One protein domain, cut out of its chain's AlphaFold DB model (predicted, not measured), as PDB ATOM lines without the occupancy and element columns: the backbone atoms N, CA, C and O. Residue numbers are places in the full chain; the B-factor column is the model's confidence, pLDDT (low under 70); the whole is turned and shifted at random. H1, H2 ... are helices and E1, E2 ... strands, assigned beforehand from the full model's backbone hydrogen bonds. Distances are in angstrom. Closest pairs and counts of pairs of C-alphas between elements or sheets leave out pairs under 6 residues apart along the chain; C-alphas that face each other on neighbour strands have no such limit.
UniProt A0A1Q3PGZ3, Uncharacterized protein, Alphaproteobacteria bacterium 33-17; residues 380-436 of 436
ATOM      1  N   PRO A 380      79.108 -45.565  67.712       69.94
ATOM      2  CA  PRO A 380      79.635 -44.220  67.576       69.94
ATOM      3  C   PRO A 380      78.851 -43.266  68.475       69.94
ATOM      4  O   PRO A 380      77.615 -43.311  68.539       69.94
ATOM      5  N   THR A 381      79.571 -42.432  69.220       74.19
ATOM      6  CA  THR A 381      78.957 -41.411  70.070       74.19
ATOM      7  C   THR A 381      79.088 -40.064  69.386       74.19
ATOM      8  O   THR A 381      80.181 -39.512  69.321       74.19
ATOM      9  N   LEU A 382      77.963 -39.532  68.914       73.81
ATOM     10  CA  LEU A 382      77.876 -38.161  68.430       73.81
ATOM     11  C   LEU A 382      77.818 -37.241  69.640       73.81
ATOM     12  O   LEU A 382      76.861 -37.283  70.422       73.81
ATOM     13  N   THR A 383      78.853 -36.434  69.803       70.94
ATOM     14  CA  THR A 383      78.977 -35.489  70.896       70.94
ATOM     15  C   THR A 383      78.757 -34.086  70.360       70.94
ATOM     16  O   THR A 383      79.655 -33.415  69.842       70.94
ATOM     17  N   LEU A 384      77.502 -33.657  70.440       68.75
ATOM     18  CA  LEU A 384      77.020 -32.497  69.710       68.75
ATOM     19  C   LEU A 384      76.627 -31.378  70.660       68.75
ATOM     20  O   LEU A 384      76.081 -31.598  71.734       68.75
ATOM     21  N   ASP A 385      76.916 -30.156  70.229       66.50
ATOM     22  CA  ASP A 385      76.473 -28.939  70.890       66.50
ATOM     23  C   ASP A 385      74.932 -28.887  70.922       66.50
ATOM     24  O   ASP A 385      74.270 -29.093  69.899       66.50
ATOM     25  N   LYS A 386      74.358 -28.586  72.096       63.41
ATOM     26  CA  LYS A 386      72.933 -28.264  72.220       63.41
ATOM     27  C   LYS A 386      72.659 -26.836  71.737       63.41
ATOM     28  O   LYS A 386      72.732 -25.897  72.529       63.41
ATOM     29  N   GLY A 387      72.184 -26.699  70.501       62.03
ATOM     30  CA  GLY A 387      71.419 -25.529  70.064       62.03
ATOM     31  C   GLY A 387      72.134 -24.513  69.175       62.03
ATOM     32  O   GLY A 387      71.437 -23.729  68.533       62.03
ATOM     33  N   ASP A 388      73.461 -24.539  69.059       76.94
ATOM     34  CA  ASP A 388      74.182 -23.670  68.128       76.94
ATOM     35  C   ASP A 388      74.146 -24.253  66.708       76.94
ATOM     36  O   ASP A 388      73.608 -23.617  65.801       76.94
ATOM     37  N   LEU A 389      74.668 -25.467  66.502       84.75
ATOM     38  CA  LEU A 389      74.768 -26.078  65.164       84.75
ATOM     39  C   LEU A 389      73.675 -27.113  64.893       84.75
ATOM     40  O   LEU A 389      73.059 -27.114  63.827       84.75
ATOM     41  N   PHE A 390      73.382 -27.948  65.886       87.06
ATOM     42  CA  PHE A 390      72.408 -29.025  65.773       87.06
ATOM     43  C   PHE A 390      71.438 -29.013  66.955       87.06
ATOM     44  O   PHE A 390      71.702 -28.458  68.024       87.06
ATOM     45  N   VAL A 391      70.274 -29.614  66.751       88.00
ATOM     46  CA  VAL A 391      69.214 -29.767  67.745       88.00
ATOM     47  C   VAL A 391      68.694 -31.195  67.721       88.00
ATOM     48  O   VAL A 391      68.619 -31.824  66.669       88.00
ATOM     49  N   LEU A 392      68.293 -31.706  68.882       85.19
ATOM     50  CA  LEU A 392      67.617 -32.994  68.975       85.19
ATOM     51  C   LEU A 392      66.108 -32.774  69.021       85.19
ATOM     52  O   LEU A 392      65.597 -32.121  69.933       85.19
ATOM     53  N   LYS A 393      65.387 -33.336  68.053       85.62
ATOM     54  CA  LYS A 393      63.928 -33.262  67.967       85.62
ATOM     55  C   LYS A 393      63.370 -34.669  67.803       85.62
ATOM     56  O   LYS A 393      63.638 -35.328  66.806       85.62
ATOM     57  N   LYS A 394      62.585 -35.128  68.786       86.06
ATOM     58  CA  LYS A 394      62.006 -36.488  68.810       86.06
ATOM     59  C   LYS A 394      63.063 -37.593  68.599       86.06
ATOM     60  O   LYS A 394      62.850 -38.516  67.827       86.06
ATOM     61  N   GLY A 395      64.229 -37.455  69.235       79.88
ATOM     62  CA  GLY A 395      65.335 -38.416  69.111       79.88
ATOM     63  C   GLY A 395      66.145 -38.325  67.811       79.88
ATOM     64  O   GLY A 395      67.188 -38.961  67.722       79.88
ATOM     65  N   LYS A 396      65.730 -37.502  66.841       82.88
ATOM     66  CA  LYS A 396      66.483 -37.254  65.607       82.88
ATOM     67  C   LYS A 396      67.345 -36.012  65.734       82.88
ATOM     68  O   LYS A 396      66.901 -34.988  66.263       82.88
ATOM     69  N   LEU A 397      68.573 -36.110  65.244       85.75
ATOM     70  CA  LEU A 397      69.473 -34.976  65.150       85.75
ATOM     71  C   LEU A 397      69.134 -34.177  63.896       85.75
ATOM     72  O   LEU A 397      69.084 -34.741  62.809       85.75
ATOM     73  N   LEU A 398      68.929 -32.874  64.051       89.38
ATOM     74  CA  LEU A 398      68.614 -31.973  62.953       89.38
ATOM     75  C   LEU A 398      69.497 -30.719  62.999       89.38
ATOM     76  O   LEU A 398      69.887 -30.282  64.085       89.38
ATOM     77  N   PRO A 399      69.780 -30.095  61.850       89.88
ATOM     78  CA  PRO A 399      70.395 -28.772  61.776       89.88
ATOM     79  C   PRO A 399      69.565 -27.730  62.542       89.88
ATOM     80  O   PRO A 399      68.335 -27.688  62.433       89.88
ATOM     81  N   SER A 400      70.219 -26.858  63.313       91.00
ATOM     82  CA  SER A 400      69.536 -25.756  63.999       91.00
ATOM     83  C   SER A 400      69.030 -24.711  62.989       91.00
ATOM     84  O   SER A 400      69.564 -24.575  61.888       91.00
ATOM     85  N   LYS A 401      68.018 -23.911  63.365       90.88
ATOM     86  CA  LYS A 401      67.562 -22.783  62.525       90.88
ATOM     87  C   LYS A 401      68.693 -21.794  62.230       90.88
ATOM     88  O   LYS A 401      68.776 -21.275  61.126       90.88
ATOM     89  N   PHE A 402      69.547 -21.547  63.222       89.50
ATOM     90  CA  PHE A 402      70.698 -20.663  63.085       89.50
ATOM     91  C   PHE A 402      71.707 -21.220  62.076       89.50
ATOM     92  O   PHE A 402      72.164 -20.491  61.203       89.50
ATOM     93  N   PHE A 403      72.028 -22.510  62.166       89.19
ATOM     94  CA  PHE A 403      72.974 -23.144  61.257       89.19
ATOM     95  C   PHE A 403      72.465 -23.124  59.815       89.19
ATOM     96  O   PHE A 403      73.204 -22.705  58.929       89.19
ATOM     97  N   LYS A 404      71.185 -23.451  59.597       90.62
ATOM     98  CA  LYS A 404      70.547 -23.325  58.277       90.62
ATOM     99  C   LYS A 404      70.622 -21.903  57.742       90.62
ATOM    100  O   LYS A 404      71.099 -21.715  56.638       90.62
ATOM    101  N   TRP A 405      70.266 -20.910  58.561       89.19
ATOM    102  CA  TRP A 405      70.363 -19.504  58.169       89.19
ATOM    103  C   TRP A 405      71.769 -19.126  57.693       89.19
ATOM    104  O   TRP A 405      71.903 -18.449  56.679       89.19
ATOM    105  N   ILE A 406      72.819 -19.580  58.387       85.56
ATOM    106  CA  ILE A 406      74.192 -19.330  57.942       85.56
ATOM    107  C   ILE A 406      74.490 -20.061  56.628       85.56
ATOM    108  O   ILE A 406      75.038 -19.451  55.717       85.56
ATOM    109  N   VAL A 407      74.132 -21.342  56.505       85.44
ATOM    110  CA  VAL A 407      74.354 -22.124  55.276       85.44
ATOM    111  C   VAL A 407      73.625 -21.513  54.072       85.44
ATOM    112  O   VAL A 407      74.190 -21.466  52.978       85.44
ATOM    113  N   ASP A 408      72.424 -20.975  54.280       85.12
ATOM    114  CA  ASP A 408      71.625 -20.303  53.255       85.12
ATOM    115  C   ASP A 408      72.300 -19.015  52.759       85.12
ATOM    116  O   ASP A 408      72.256 -18.730  51.563       85.12
ATOM    117  N   LEU A 409      73.004 -18.269  53.628       82.06
ATOM    118  CA  LEU A 409      73.799 -17.096  53.213       82.06
ATOM    119  C   LEU A 409      74.916 -17.459  52.226       82.06
ATOM    120  O   LEU A 409      75.370 -16.602  51.476       82.06
ATOM    121  N   HIS A 410      75.361 -18.713  52.231       73.06
ATOM    122  CA  HIS A 410      76.387 -19.215  51.325       73.06
ATOM    123  C   HIS A 410      75.810 -19.831  50.044       73.06
ATOM    124  O   HIS A 410      76.589 -20.266  49.197       73.06
ATOM    125  N   ASN A 411      74.477 -19.951  49.938       70.44
ATOM    126  CA  ASN A 411      73.784 -20.767  48.936       70.44
ATOM    127  C   ASN A 411      74.459 -22.144  48.753       70.44
ATOM    128  O   ASN A 411      74.630 -22.638  47.639       70.44
ATOM    129  N   TYR A 412      74.936 -22.730  49.861       70.75
ATOM    130  CA  TYR A 412      75.868 -23.854  49.789       70.75
ATOM    131  C   TYR A 412      75.162 -25.138  49.350       70.75
ATOM    132  O   TYR A 412      75.771 -25.982  48.705       70.75
ATOM    133  N   THR A 413      73.903 -25.330  49.739       74.19
ATOM    134  CA  THR A 413      73.140 -26.565  49.508       74.19
ATOM    135  C   THR A 413      71.663 -26.364  49.843       74.19
ATOM    136  O   THR A 413      71.322 -25.488  50.635       74.19
ATOM    137  N   LYS A 414      70.794 -27.204  49.274       70.81
ATOM    138  CA  LYS A 414      69.352 -27.258  49.565       70.81
ATOM    139  C   LYS A 414      68.936 -28.589  50.211       70.81
ATOM    140  O   LYS A 414      67.827 -29.062  49.981       70.81
ATOM    141  N   CYS A 415      69.811 -29.186  51.024       85.81
ATOM    142  CA  CYS A 415      69.510 -30.415  51.766       85.81
ATOM    143  C   CYS A 415      68.293 -30.239  52.686       85.81
ATOM    144  O   CYS A 415      68.240 -29.321  53.518       85.81
ATOM    145  N   SER A 416      67.341 -31.167  52.595       89.38
ATOM    146  CA  SER A 416      66.192 -31.202  53.505       89.38
ATOM    147  C   SER A 416      66.545 -31.832  54.863       89.38
ATOM    148  O   SER A 416      67.492 -32.607  54.983       89.38
ATOM    149  N   ASP A 417      65.751 -31.554  55.905       89.81
ATOM    150  CA  ASP A 417      65.903 -32.217  57.219       89.81
ATOM    151  C   ASP A 417      65.722 -33.736  57.136       89.81
ATOM    152  O   ASP A 417      66.349 -34.487  57.886       89.81
ATOM    153  N   LYS A 418      64.834 -34.181  56.239       90.31
ATOM    154  CA  LYS A 418      64.548 -35.597  56.009       90.31
ATOM    155  C   LYS A 418      65.777 -36.291  55.429       90.31
ATOM    156  O   LYS A 418      66.263 -37.245  56.021       90.31
ATOM    157  N   GLU A 419      66.307 -35.744  54.342       89.56
ATOM    158  CA  GLU A 419      67.502 -36.235  53.652       89.56
ATOM    159  C   GLU A 419      68.732 -36.253  54.572       89.56
ATOM    160  O   GLU A 419      69.470 -37.240  54.601       89.56
ATOM    161  N   PHE A 420      68.911 -35.212  55.396       90.56
ATOM    162  CA  PHE A 420      69.955 -35.182  56.421       90.56
ATOM    163  C   PHE A 420      69.804 -36.318  57.436       90.56
ATOM    164  O   PHE A 420      70.767 -37.034  57.701       90.56
ATOM    165  N   SER A 421      68.601 -36.503  57.990       88.81
ATOM    166  CA  SER A 421      68.339 -37.573  58.958       88.81
ATOM    167  C   SER A 421      68.561 -38.955  58.348       88.81
ATOM    168  O   SER A 421      69.151 -39.799  59.005       88.81
ATOM    169  N   GLU A 422      68.101 -39.195  57.121       89.56
ATOM    170  CA  GLU A 422      68.225 -40.496  56.453       89.56
ATOM    171  C   GLU A 422      69.690 -40.853  56.177       89.56
ATOM    172  O   GLU A 422      70.113 -41.983  56.424       89.56
ATOM    173  N   ASN A 423      70.498 -39.885  55.738       88.69
ATOM    174  CA  ASN A 423      71.927 -40.112  55.513       88.69
ATOM    175  C   ASN A 423      72.715 -40.255  56.810       88.69
ATOM    176  O   ASN A 423      73.670 -41.031  56.859       88.69
ATOM    177  N   LEU A 424      72.308 -39.552  57.868       87.00
ATOM    178  CA  LEU A 424      72.856 -39.783  59.195       87.00
ATOM    179  C   LEU A 424      72.560 -41.220  59.647       87.00
ATOM    180  O   LEU A 424      73.479 -41.948  60.006       87.00
ATOM    181  N   ASP A 425      71.309 -41.665  59.553       85.88
ATOM    182  CA  ASP A 425      70.915 -43.025  59.931       85.88
ATOM    183  C   ASP A 425      71.692 -44.081  59.113       85.88
ATOM    184  O   ASP A 425      72.200 -45.048  59.682       85.88
ATOM    185  N   LYS A 426      71.906 -43.853  57.808       85.75
ATOM    186  CA  LYS A 426      72.738 -44.707  56.934       85.75
ATOM    187  C   LYS A 426      74.218 -44.730  57.349       85.75
ATOM    188  O   LYS A 426      74.842 -45.787  57.486       85.75
ATOM    189  N   ALA A 427      74.810 -43.567  57.624       82.19
ATOM    190  CA  ALA A 427      76.189 -43.488  58.114       82.19
ATOM    191  C   ALA A 427      76.379 -44.273  59.425       82.19
ATOM    192  O   ALA A 427      77.445 -44.849  59.668       82.19
ATOM    193  N   PHE A 428      75.314 -44.391  60.217       80.44
ATOM    194  CA  PHE A 428      75.289 -45.052  61.511       80.44
ATOM    195  C   PHE A 428      74.312 -46.244  61.559       80.44
ATOM    196  O   PHE A 428      73.649 -46.422  62.571       80.44
ATOM    197  N   GLU A 429      74.259 -47.083  60.510       64.25
ATOM    198  CA  GLU A 429      73.366 -48.268  60.374       64.25
ATOM    199  C   GLU A 429      73.197 -49.155  61.633       64.25
ATOM    200  O   GLU A 429      72.123 -49.704  61.851       64.25
ATOM    201  N   ASN A 430      74.205 -49.254  62.512       59.19
ATOM    202  CA  ASN A 430      74.134 -50.011  63.780       59.19
ATOM    203  C   ASN A 430      73.612 -49.178  64.981       59.19
ATOM    204  O   ASN A 430      73.714 -49.561  66.157       59.19
ATOM    205  N   GLY A 431      73.039 -48.013  64.684       59.56
ATOM    206  CA  GLY A 431      72.658 -46.959  65.612       59.56
ATOM    207  C   GLY A 431      73.841 -46.106  66.081       59.56
ATOM    208  O   GLY A 431      74.989 -46.546  66.144       59.56
ATOM    209  N   TYR A 432      73.540 -44.878  66.494       66.88
ATOM    210  CA  TYR A 432      74.471 -43.969  67.159       66.88
ATOM    211  C   TYR A 432      73.924 -43.562  68.528       66.88
ATOM    212  O   TYR A 432      72.718 -43.593  68.776       66.88
ATOM    213  N   LYS A 433      74.815 -43.179  69.443       65.25
ATOM    214  CA  LYS A 433      74.422 -42.529  70.699       65.25
ATOM    215  C   LYS A 433      74.614 -41.032  70.549       65.25
ATOM    216  O   LYS A 433      75.709 -40.593  70.224       65.25
ATOM    217  N   THR A 434      73.589 -40.242  70.837       57.53
ATOM    218  CA  THR A 434      73.752 -38.791  70.979       57.53
ATOM    219  C   THR A 434      74.051 -38.451  72.424       57.53
ATOM    220  O   THR A 434      73.266 -38.784  73.316       57.53
ATOM    221  N   LYS A 435      75.154 -37.749  72.656       62.34
ATOM    222  CA  LYS A 435      75.442 -37.101  73.928       62.34
ATOM    223  C   LYS A 435      75.437 -35.596  73.693       62.34
ATOM    224  O   LYS A 435      76.239 -35.089  72.915       62.34
ATOM    225  N   ILE A 436      74.473 -34.933  74.321       53.69
ATOM    226  CA  ILE A 436      74.203 -33.500  74.197       53.69
ATOM    227  C   ILE A 436      74.648 -32.796  75.469       53.69
ATOM    228  O   ILE A 436      74.358 -33.356  76.554       53.69
TER     229      ILE A 436
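What this domain is: This is residues 380 to 436 of the 436 residues of an uncharacterized protein of Alphaproteobacteria bacterium 33-17 (UniProt A0A1Q3PGZ3). A small hairpin of two strands, E2 and E3, makes the middle, with helix H2 packed on E3; helix H1 makes one end of the length, and near the other end the first and last strands, E1 and E4, pair as a second small sheet. Residues 407 to 412, of which 407 to 409 belong to H1, stick out free. The 57 printed residues hold, in chain order, E1, E2, E3, H1, H2 and E4, a mixed class of helices and strands; E1 and E4 are parallel, E2 and E3 antiparallel. The whole is compact, with a radius of gyration of the C-alphas of 11.7 A, yet elongated, spanning 34 by 21 by 18 A.

How they stand to each other: E1, residues 381 to 383, and E4, residues 433 to 435, are parallel neighbours at 24 degrees, with N 382 and O 433 within hydrogen-bond range at 2.8 A. E2, residues 390 to 393, and E3, residues 396 to 399, form an antiparallel hairpin at 142 degrees, with N 391 and O 398 2.8 A apart. H1, residues 401 to 409, comes closest to E2 at the C-alphas of Phe 390 and Phe 403, 7.4 A apart. H2, residues 417 to 427, comes closest to E3 at the C-alphas of Leu 398 and Asp 417, 6.3 A apart. H1 and H2 are apart, and in both each O i to N i+4 pair is within hydrogen-bond range.

Where its parts are: E1 begins at C-alpha 381 (78.957, -41.411, 70.070). E2 measures 9.7 A, E3 10.1 A, H1 12.6 A and H2 15.3 A from first to last C-alpha. E4 ends at C-alpha 435 (75.442, -37.101, 73.928).

The domain as a whole: The C-alphas farthest apart are those of Leu 409 and Asn 430, 34.6 A. The printed part has no cut and no long link. Confidence is under 70 at residue 380, residues 384 to 387 and residues 429 to 436.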